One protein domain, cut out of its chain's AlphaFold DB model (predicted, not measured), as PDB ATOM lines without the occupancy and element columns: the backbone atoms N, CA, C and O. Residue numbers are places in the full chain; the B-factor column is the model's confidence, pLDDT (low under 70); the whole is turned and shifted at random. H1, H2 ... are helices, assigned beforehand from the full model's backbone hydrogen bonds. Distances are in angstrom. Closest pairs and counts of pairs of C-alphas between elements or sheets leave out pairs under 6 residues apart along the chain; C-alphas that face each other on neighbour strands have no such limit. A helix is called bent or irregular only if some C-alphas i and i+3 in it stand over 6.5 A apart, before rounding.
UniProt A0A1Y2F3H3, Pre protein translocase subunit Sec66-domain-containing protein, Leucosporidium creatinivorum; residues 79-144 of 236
ATOM      1  N   LEU A  79      45.176  52.555  62.173       84.44
ATOM      2  CA  LEU A  79      44.352  52.702  63.379       84.44
ATOM      3  C   LEU A  79      44.521  51.493  64.307       84.44
ATOM      4  O   LEU A  79      44.585  51.663  65.523       84.44
ATOM      5  N   TRP A  80      44.615  50.288  63.742       86.31
ATOM      6  CA  TRP A  80      44.808  49.061  64.514       86.31
ATOM      7  C   TRP A  80      46.177  49.024  65.209       86.31
ATOM      8  O   TRP A  80      46.254  48.733  66.402       86.31
ATOM      9  N   GLU A  81      47.249  49.402  64.503       86.62
ATOM     10  CA  GLU A  81      48.595  49.548  65.070       86.62
ATOM     11  C   GLU A  81      48.597  50.575  66.211       86.62
ATOM     12  O   GLU A  81      49.127  50.299  67.284       86.62
ATOM     13  N   ARG A  82      47.937  51.727  66.038       84.94
ATOM     14  CA  ARG A  82      47.816  52.745  67.098       84.94
ATOM     15  C   ARG A  82      46.996  52.284  68.289       84.94
ATOM     16  O   ARG A  82      47.360  52.619  69.409       84.94
ATOM     17  N   PHE A  83      45.920  51.531  68.069       90.19
ATOM     18  CA  PHE A  83      45.148  50.935  69.156       90.19
ATOM     19  C   PHE A  83      46.020  49.966  69.963       90.19
ATOM     20  O   PHE A  83      46.066  50.077  71.182       90.19
ATOM     21  N   GLN A  84      46.780  49.091  69.295       91.94
ATOM     22  CA  GLN A  84      47.736  48.191  69.947       91.94
ATOM     23  C   GLN A  84      48.856  48.945  70.682       91.94
ATOM     24  O   GLN A  84      49.217  48.570  71.793       91.94
ATOM     25  N   VAL A  85      49.395  50.028  70.111       90.62
ATOM     26  CA  VAL A  85      50.404  50.866  70.787       90.62
ATOM     27  C   VAL A  85      49.814  51.557  72.018       90.62
ATOM     28  O   VAL A  85      50.421  51.490  73.082       90.62
ATOM     29  N   ALA A  86      48.627  52.156  71.907       91.31
ATOM     30  CA  ALA A  86      47.953  52.828  73.018       91.31
ATOM     31  C   ALA A  86      47.513  51.848  74.120       91.31
ATOM     32  O   ALA A  86      47.594  52.182  75.296       91.31
ATOM     33  N   GLU A  87      47.099  50.627  73.764       93.62
ATOM     34  CA  GLU A  87      46.845  49.539  74.716       93.62
ATOM     35  C   GLU A  87      48.124  49.180  75.484       93.62
ATOM     36  O   GLU A  87      48.091  49.082  76.707       93.62
ATOM     37  N   LYS A  88      49.271  49.054  74.801       95.06
ATOM     38  CA  LYS A  88      50.555  48.748  75.453       95.06
ATOM     39  C   LYS A  88      51.113  49.905  76.283       95.06
ATOM     40  O   LYS A  88      51.752  49.652  77.299       95.06
ATOM     41  N   GLU A  89      50.865  51.149  75.884       91.88
ATOM     42  CA  GLU A  89      51.197  52.344  76.669       91.88
ATOM     43  C   GLU A  89      50.339  52.419  77.943       91.88
ATOM     44  O   GLU A  89      50.880  52.594  79.032       91.88
ATOM     45  N   LEU A  90      49.032  52.154  77.835       94.06
ATOM     46  CA  LEU A  90      48.106  52.092  78.969       94.06
ATOM     47  C   LEU A  90      48.390  50.904  79.908       94.06
ATOM     48  O   LEU A  90      48.330  51.058  81.124       94.06
ATOM     49  N   GLU A  91      48.747  49.728  79.382       96.44
ATOM     50  CA  GLU A  91      49.236  48.604  80.197       96.44
ATOM     51  C   GLU A  91      50.519  48.970  80.958       96.44
ATOM     52  O   GLU A  91      50.658  48.613  82.130       96.44
ATOM     53  N   ALA A  92      51.452  49.680  80.316       96.94
ATOM     54  CA  ALA A  92      52.693  50.115  80.948       96.94
ATOM     55  C   ALA A  92      52.437  51.146  82.059       96.94
ATOM     56  O   ALA A  92      52.974  50.984  83.154       96.94
ATOM     57  N   GLU A  93      51.570  52.136  81.821       96.31
ATOM     58  CA  GLU A  93      51.138  53.109  82.834       96.31
ATOM     59  C   GLU A  93      50.442  52.412  84.015       96.31
ATOM     60  O   GLU A  93      50.752  52.693  85.171       96.31
ATOM     61  N   ILE A  94      49.569  51.428  83.758       95.44
ATOM     62  CA  ILE A  94      48.952  50.614  84.818       95.44
ATOM     63  C   ILE A  94      50.019  49.885  85.644       95.44
ATOM     64  O   ILE A  94      49.950  49.905  86.873       95.44
ATOM     65  N   VAL A  95      51.016  49.259  85.011       96.75
ATOM     66  CA  VAL A  95      52.103  48.566  85.724       96.75
ATOM     67  C   VAL A  95      52.966  49.543  86.531       96.75
ATOM     68  O   VAL A  95      53.347  49.210  87.655       96.75
ATOM     69  N   GLU A  96      53.232  50.745  86.015       97.06
ATOM     70  CA  GLU A  96      53.940  51.806  86.742       97.06
ATOM     71  C   GLU A  96      53.143  52.265  87.973       97.06
ATOM     72  O   GLU A  96      53.681  52.245  89.080       97.06
ATOM     73  N   VAL A  97      51.844  52.545  87.827       97.69
ATOM     74  CA  VAL A  97      50.945  52.925  88.933       97.69
ATOM     75  C   VAL A  97      50.816  51.809  89.978       97.69
ATOM     76  O   VAL A  97      50.847  52.087  91.177       97.69
ATOM     77  N   VAL A  98      50.712  50.537  89.568       96.88
ATOM     78  CA  VAL A  98      50.750  49.386  90.495       96.88
ATOM     79  C   VAL A  98      52.097  49.324  91.221       96.88
ATOM     80  O   VAL A  98      52.134  49.049  92.423       96.88
ATOM     81  N   GLY A  99      53.201  49.576  90.514       97.00
ATOM     82  CA  GLY A  99      54.546  49.641  91.080       97.00
ATOM     83  C   GLY A  99      54.671  50.729  92.145       97.00
ATOM     84  O   GLY A  99      55.037  50.424  93.279       97.00
ATOM     85  N   GLU A 100      54.295  51.966  91.816       97.19
ATOM     86  CA  GLU A 100      54.330  53.116  92.723       97.19
ATOM     87  C   GLU A 100      53.422  52.897  93.942       97.19
ATOM     88  O   GLU A 100      53.867  53.051  95.082       97.19
ATOM     89  N   ALA A 101      52.190  52.417  93.732       97.44
ATOM     90  CA  ALA A 101      51.257  52.056  94.800       97.44
ATOM     91  C   ALA A 101      51.865  51.052  95.797       97.44
ATOM     92  O   ALA A 101      51.723  51.224  97.008       97.44
ATOM     93  N   ASN A 102      52.592  50.044  95.304       95.50
ATOM     94  CA  ASN A 102      53.290  49.079  96.156       95.50
ATOM     95  C   ASN A 102      54.494  49.678  96.909       95.50
ATOM     96  O   ASN A 102      54.868  49.127  97.942       95.50
ATOM     97  N   THR A 103      55.081  50.794  96.453       96.44
ATOM     98  CA  THR A 103      56.124  51.508  97.220       96.44
ATOM     99  C   THR A 103      55.561  52.295  98.406       96.44
ATOM    100  O   THR A 103      56.259  52.466  99.404       96.44
ATOM    101  N   PHE A 104      54.296  52.733  98.336       95.44
ATOM    102  CA  PHE A 104      53.612  53.373  99.464       95.44
ATOM    103  C   PHE A 104      53.125  52.354 100.499       95.44
ATOM    104  O   PHE A 104      53.256  52.589 101.700       95.44
ATOM    105  N   GLN A 105      52.563  51.229 100.048       94.44
ATOM    106  CA  GLN A 105      52.163  50.120 100.912       94.44
ATOM    107  C   GLN A 105      52.156  48.799 100.132       94.44
ATOM    108  O   GLN A 105      51.498  48.676  99.097       94.44
ATOM    109  N   GLU A 106      52.833  47.781 100.665       94.19
ATOM    110  CA  GLU A 106      52.893  46.448 100.062       94.19
ATOM    111  C   GLU A 106      51.484  45.877  99.808       94.19
ATOM    112  O   GLU A 106      50.643  45.810 100.706       94.19
ATOM    113  N   GLY A 107      51.216  45.474  98.562       92.69
ATOM    114  CA  GLY A 107      49.932  44.914  98.133       92.69
ATOM    115  C   GLY A 107      48.857  45.944  97.764       92.69
ATOM    116  O   GLY A 107      47.836  45.557  97.188       92.69
ATOM    117  N   TYR A 108      49.070  47.243  98.008       95.25
ATOM    118  CA  TYR A 108      48.086  48.286  97.681       95.25
ATOM    119  C   TYR A 108      47.845  48.424  96.169       95.25
ATOM    120  O   TYR A 108      46.731  48.735  95.740       95.25
ATOM    121  N   GLY A 109      48.840  48.079  95.341       94.38
ATOM    122  CA  GLY A 109      48.709  48.066  93.882       94.38
ATOM    123  C   GLY A 109      47.621  47.120  93.346       94.38
ATOM    124  O   GLY A 109      47.116  47.343  92.253       94.38
ATOM    125  N   GLN A 110      47.186  46.112  94.115       94.62
ATOM    126  CA  GLN A 110      46.060  45.245  93.726       94.62
ATOM    127  C   GLN A 110      44.682  45.886  93.979       94.62
ATOM    128  O   GLN A 110      43.685  45.451  93.412       94.62
ATOM    129  N   GLN A 111      44.607  46.908  94.838       95.12
ATOM    130  CA  GLN A 111      43.351  47.545  95.260       95.12
ATOM    131  C   GLN A 111      43.157  48.941  94.654       95.12
ATOM    132  O   GLN A 111      42.018  49.376  94.476       95.12
ATOM    133  N   VAL A 112      44.250  49.627  94.290       96.00
ATOM    134  CA  VAL A 112      44.238  51.022  93.815       96.00
ATOM    135  C   VAL A 112      43.275  51.256  92.642       96.00
ATOM    136  O   VAL A 112      42.493  52.204  92.684       96.00
ATOM    137  N   PHE A 113      43.233  50.360  91.650       96.00
ATOM    138  CA  PHE A 113      42.329  50.481  90.497       96.00
ATOM    139  C   PHE A 113      40.859  50.169  90.823       96.00
ATOM    140  O   PHE A 113      39.961  50.730  90.191       96.00
ATOM    141  N   GLY A 114      40.592  49.340  91.837       95.56
ATOM    142  CA  GLY A 114      39.237  49.121  92.353       95.56
ATOM    143  C   GLY A 114      38.689  50.389  93.009       95.56
ATOM    144  O   GLY A 114      37.636  50.887  92.617       95.56
ATOM    145  N   ILE A 115      39.467  50.976  93.921       96.19
ATOM    146  CA  ILE A 115      39.121  52.234  94.600       96.19
ATOM    147  C   ILE A 115      38.995  53.381  93.582       96.19
ATOM    148  O   ILE A 115      38.024  54.137  93.617       96.19
ATOM    149  N   ALA A 116      39.920  53.494  92.622       97.12
ATOM    150  CA  ALA A 116      39.840  54.497  91.560       97.12
ATOM    151  C   ALA A 116      38.560  54.359  90.714       97.12
ATOM    152  O   ALA A 116      37.938  55.367  90.377       97.12
ATOM    153  N   SER A 117      38.112  53.129  90.433       95.88
ATOM    154  CA  SER A 117      36.855  52.874  89.711       95.88
ATOM    155  C   SER A 117      35.624  53.353  90.490       95.88
ATOM    156  O   SER A 117      34.692  53.907  89.896       95.88
ATOM    157  N   GLU A 118      35.622  53.208  91.818       96.62
ATOM    158  CA  GLU A 118      34.583  53.773  92.688       96.62
ATOM    159  C   GLU A 118      34.617  55.310  92.689       96.62
ATOM    160  O   GLU A 118      33.565  55.946  92.576       96.62
ATOM    161  N   MET A 119      35.808  55.924  92.729       95.44
ATOM    162  CA  MET A 119      35.953  57.385  92.651       95.44
ATOM    163  C   MET A 119      35.449  57.953  91.317       95.44
ATOM    164  O   MET A 119      34.619  58.861  91.327       95.44
ATOM    165  N   VAL A 120      35.872  57.389  90.181       96.75
ATOM    166  CA  VAL A 120      35.424  57.806  88.836       96.75
ATOM    167  C   VAL A 120      33.907  57.643  88.689       96.75
ATOM    168  O   VAL A 120      33.224  58.510  88.137       96.75
ATOM    169  N   SER A 121      33.344  56.564  89.242       94.06
ATOM    170  CA  SER A 121      31.892  56.360  89.279       94.06
ATOM    171  C   SER A 121      31.186  57.436  90.114       94.06
ATOM    172  O   SER A 121      30.153  57.963  89.700       94.06
ATOM    173  N   HIS A 122      31.747  57.815  91.264       96.31
ATOM    174  CA  HIS A 122      31.207  58.865  92.127       96.31
ATOM    175  C   HIS A 122      31.301  60.267  91.497       96.31
ATOM    176  O   HIS A 122      30.357  61.050  91.616       96.31
ATOM    177  N   GLU A 123      32.379  60.584  90.776       94.00
ATOM    178  CA  GLU A 123      32.488  61.822  89.989       94.00
ATOM    179  C   GLU A 123      31.440  61.876  88.874       94.00
ATOM    180  O   GLU A 123      30.718  62.869  88.748       94.00
ATOM    181  N   ARG A 124      31.255  60.769  88.144       93.81
ATOM    182  CA  ARG A 124      30.202  60.645  87.127       93.81
ATOM    183  C   ARG A 124      28.803  60.862  87.709       93.81
ATOM    184  O   ARG A 124      27.974  61.502  87.062       93.81
ATOM    185  N   TRP A 125      28.530  60.378  88.924       91.56
ATOM    186  CA  TRP A 125      27.269  60.661  89.619       91.56
ATOM    187  C   TRP A 125      27.121  62.142  89.984       91.56
ATOM    188  O   TRP A 125      26.070  62.722  89.709       91.56
ATOM    189  N   LYS A 126      28.162  62.782  90.534       94.38
ATOM    190  CA  LYS A 126      28.142  64.225  90.844       94.38
ATOM    191  C   LYS A 126      27.839  65.071  89.611       94.38
ATOM    192  O   LYS A 126      26.971  65.935  89.678       94.38
ATOM    193  N   GLU A 127      28.468  64.780  88.471       92.00
ATOM    194  CA  GLU A 127      28.167  65.473  87.213       92.00
ATOM    195  C   GLU A 127      26.681  65.407  86.832       92.00
ATOM    196  O   GLU A 127      26.133  66.384  86.318       92.00
ATOM    197  N   VAL A 128      26.024  64.263  87.051       90.25
ATOM    198  CA  VAL A 128      24.592  64.105  86.765       90.25
ATOM    199  C   VAL A 128      23.758  64.994  87.688       90.25
ATOM    200  O   VAL A 128      22.845  65.659  87.197       90.25
ATOM    201  N   TYR A 129      24.089  65.059  88.982       90.31
ATOM    202  CA  TYR A 129      23.389  65.914  89.946       90.31
ATOM    203  C   TYR A 129      23.553  67.410  89.649       90.31
ATOM    204  O   TYR A 129      22.549  68.120  89.600       90.31
ATOM    205  N   GLU A 130      24.764  67.882  89.346       89.75
ATOM    206  CA  GLU A 130      24.999  69.281  88.946       89.75
ATOM    207  C   GLU A 130      24.196  69.649  87.682       89.75
ATOM    208  O   GLU A 130      23.534  70.687  87.606       89.75
ATOM    209  N   LYS A 131      24.162  68.748  86.689       91.69
ATOM    210  CA  LYS A 131      23.452  68.966  85.416       91.69
ATOM    211  C   LYS A 131      21.920  68.909  85.541       91.69
ATOM    212  O   LYS A 131      21.239  69.341  84.609       91.69
ATOM    213  N   ILE A 132      21.350  68.411  86.646       91.94
ATOM    214  CA  ILE A 132      19.886  68.370  86.854       91.94
ATOM    215  C   ILE A 132      19.290  69.777  86.996       91.94
ATOM    216  O   ILE A 132      18.219  70.031  86.445       91.94
ATOM    217  N   GLY A 133      19.980  70.701  87.675       88.25
ATOM    218  CA  GLY A 133      19.504  72.080  87.840       88.25
ATOM    219  C   GLY A 133      19.382  72.819  86.506       88.25
ATOM    220  O   GLY A 133      18.354  73.432  86.222       88.25
ATOM    221  N   GLU A 134      20.397  72.697  85.650       88.31
ATOM    222  CA  GLU A 134      20.400  73.299  84.312       88.31
ATOM    223  C   GLU A 134      19.385  72.636  83.372       88.31
ATOM    224  O   GLU A 134      18.635  73.334  82.690       88.31
ATOM    225  N   LYS A 135      19.282  71.298  83.378       84.81
ATOM    226  CA  LYS A 135      18.263  70.588  82.583       84.81
ATOM    227  C   LYS A 135      16.844  71.020  82.945       84.81
ATOM    228  O   LYS A 135      16.050  71.236  82.035       84.81
ATOM    229  N   ARG A 136      16.545  71.200  84.238       85.81
ATOM    230  CA  ARG A 136      15.229  71.670  84.692       85.81
ATOM    231  C   ARG A 136      14.900  73.055  84.133       85.81
ATOM    232  O   ARG A 136      13.833  73.218  83.563       85.81
ATOM    233  N   LYS A 137      15.830  74.016  84.204       87.31
ATOM    234  CA  LYS A 137      15.637  75.362  83.623       87.31
ATOM    235  C   LYS A 137      15.390  75.311  82.113       87.31
ATOM    236  O   LYS A 137      14.542  76.036  81.604       87.31
ATOM    237  N   VAL A 138      16.125  74.461  81.390       87.19
ATOM    238  CA  VAL A 138      15.952  74.273  79.938       87.19
ATOM    239  C   VAL A 138      14.590  73.651  79.615       87.19
ATOM    240  O   VAL A 138      13.958  74.042  78.635       87.19
ATOM    241  N   GLU A 139      14.111  72.717  80.434       74.38
ATOM    242  CA  GLU A 139      12.781  72.119  80.295       74.38
ATOM    243  C   GLU A 139      11.660  73.111  80.642       74.38
ATOM    244  O   GLU A 139      10.736  73.271  79.851       74.38
ATOM    245  N   GLU A 140      11.778  73.860  81.740       82.44
ATOM    246  CA  GLU A 140      10.856  74.941  82.118       82.44
ATOM    247  C   GLU A 140      10.779  76.024  81.023       82.44
ATOM    248  O   GLU A 140       9.685  76.435  80.632       82.44
ATOM    249  N   ALA A 141      11.918  76.428  80.447       83.81
ATOM    250  CA  ALA A 141      11.979  77.353  79.310       83.81
ATOM    251  C   ALA A 141      11.360  76.767  78.026       83.81
ATOM    252  O   ALA A 141      10.734  77.483  77.244       83.81
ATOM    253  N   ARG A 142      11.490  75.453  77.802       79.44
ATOM    254  CA  ARG A 142      10.865  74.760  76.666       79.44
ATOM    255  C   ARG A 142       9.350  74.627  76.841       79.44
ATOM    256  O   ARG A 142       8.623  74.795  75.867       79.44
ATOM    257  N   LEU A 143       8.873  74.366  78.057       76.50
ATOM    258  CA  LEU A 143       7.449  74.256  78.397       76.50
ATOM    259  C   LEU A 143       6.737  75.616  78.418       76.50
ATOM    260  O   LEU A 143       5.556  75.687  78.096       76.50
ATOM    261  N   THR A 144       7.449  76.692  78.762       79.75
ATOM    262  CA  THR A 144       6.934  78.073  78.678       79.75
ATOM    263  C   THR A 144       7.037  78.681  77.276       79.75
ATOM    264  O   THR A 144       6.463  79.744  77.033       79.75
TER     265      THR A 144
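This is residues 79 to 144 of the 236 residues of the protein "Pre protein translocase subunit Sec66-domain-containing protein" of Leucosporidium creatinivorum (UniProt A0A1Y2F3H3). Two long helices, H1 and H2, meet near their ends to make an open V, with a short looped link at the corner and empty space between the arms. The longer arm, H2, kinks near residue 134, and the far parts of both arms stick out free, residues 79 to 93 and 114 to 144. The printed part has 66 residues with two named helices, H1 then H2 along the chain, and no named strand; the class is all helix. The whole is extended, with a radius of gyration of the C-alphas of 19.7 A, and flat, spanning 58 by 37 by 12 A.

The longest helix is H2, residues 112 to 143, which has a kink of 32 degrees near residue 134. H2 is neither bent nor irregular, but only just: C-alphas 130 and 133 are 6.3 A apart. H1, residues 79 to 104, is close to H2 but not clearly touching it, with 2 pairs of C-alphas within 8 A. Their closest C-alphas are those of Ala 101 and Val 112, 7.2 A apart. The two helices stand at a steep tilt of 63 degrees and run opposite ways, and their centres are 28.4 A apart. Every O i to N i+4 pair is within hydrogen-bond range in H1, and 26 of 28 are in H2.

H2 runs 46.2 A from C-alpha 112 at (44.238, 51.022, 93.815) to C-alpha 143 at (7.449, 74.256, 78.397). H1 runs 37.3 A, beginning with C-alpha 79 at (44.352, 52.702, 63.379).

The two C-alphas farthest apart are those of Glu 106 and Thr 144, 59.7 A. The printed part has no cut, and the link from H1 to H2, 7 residues, is short. The mean pLDDT of the printed part is 91.9, and no printed residue is under 70.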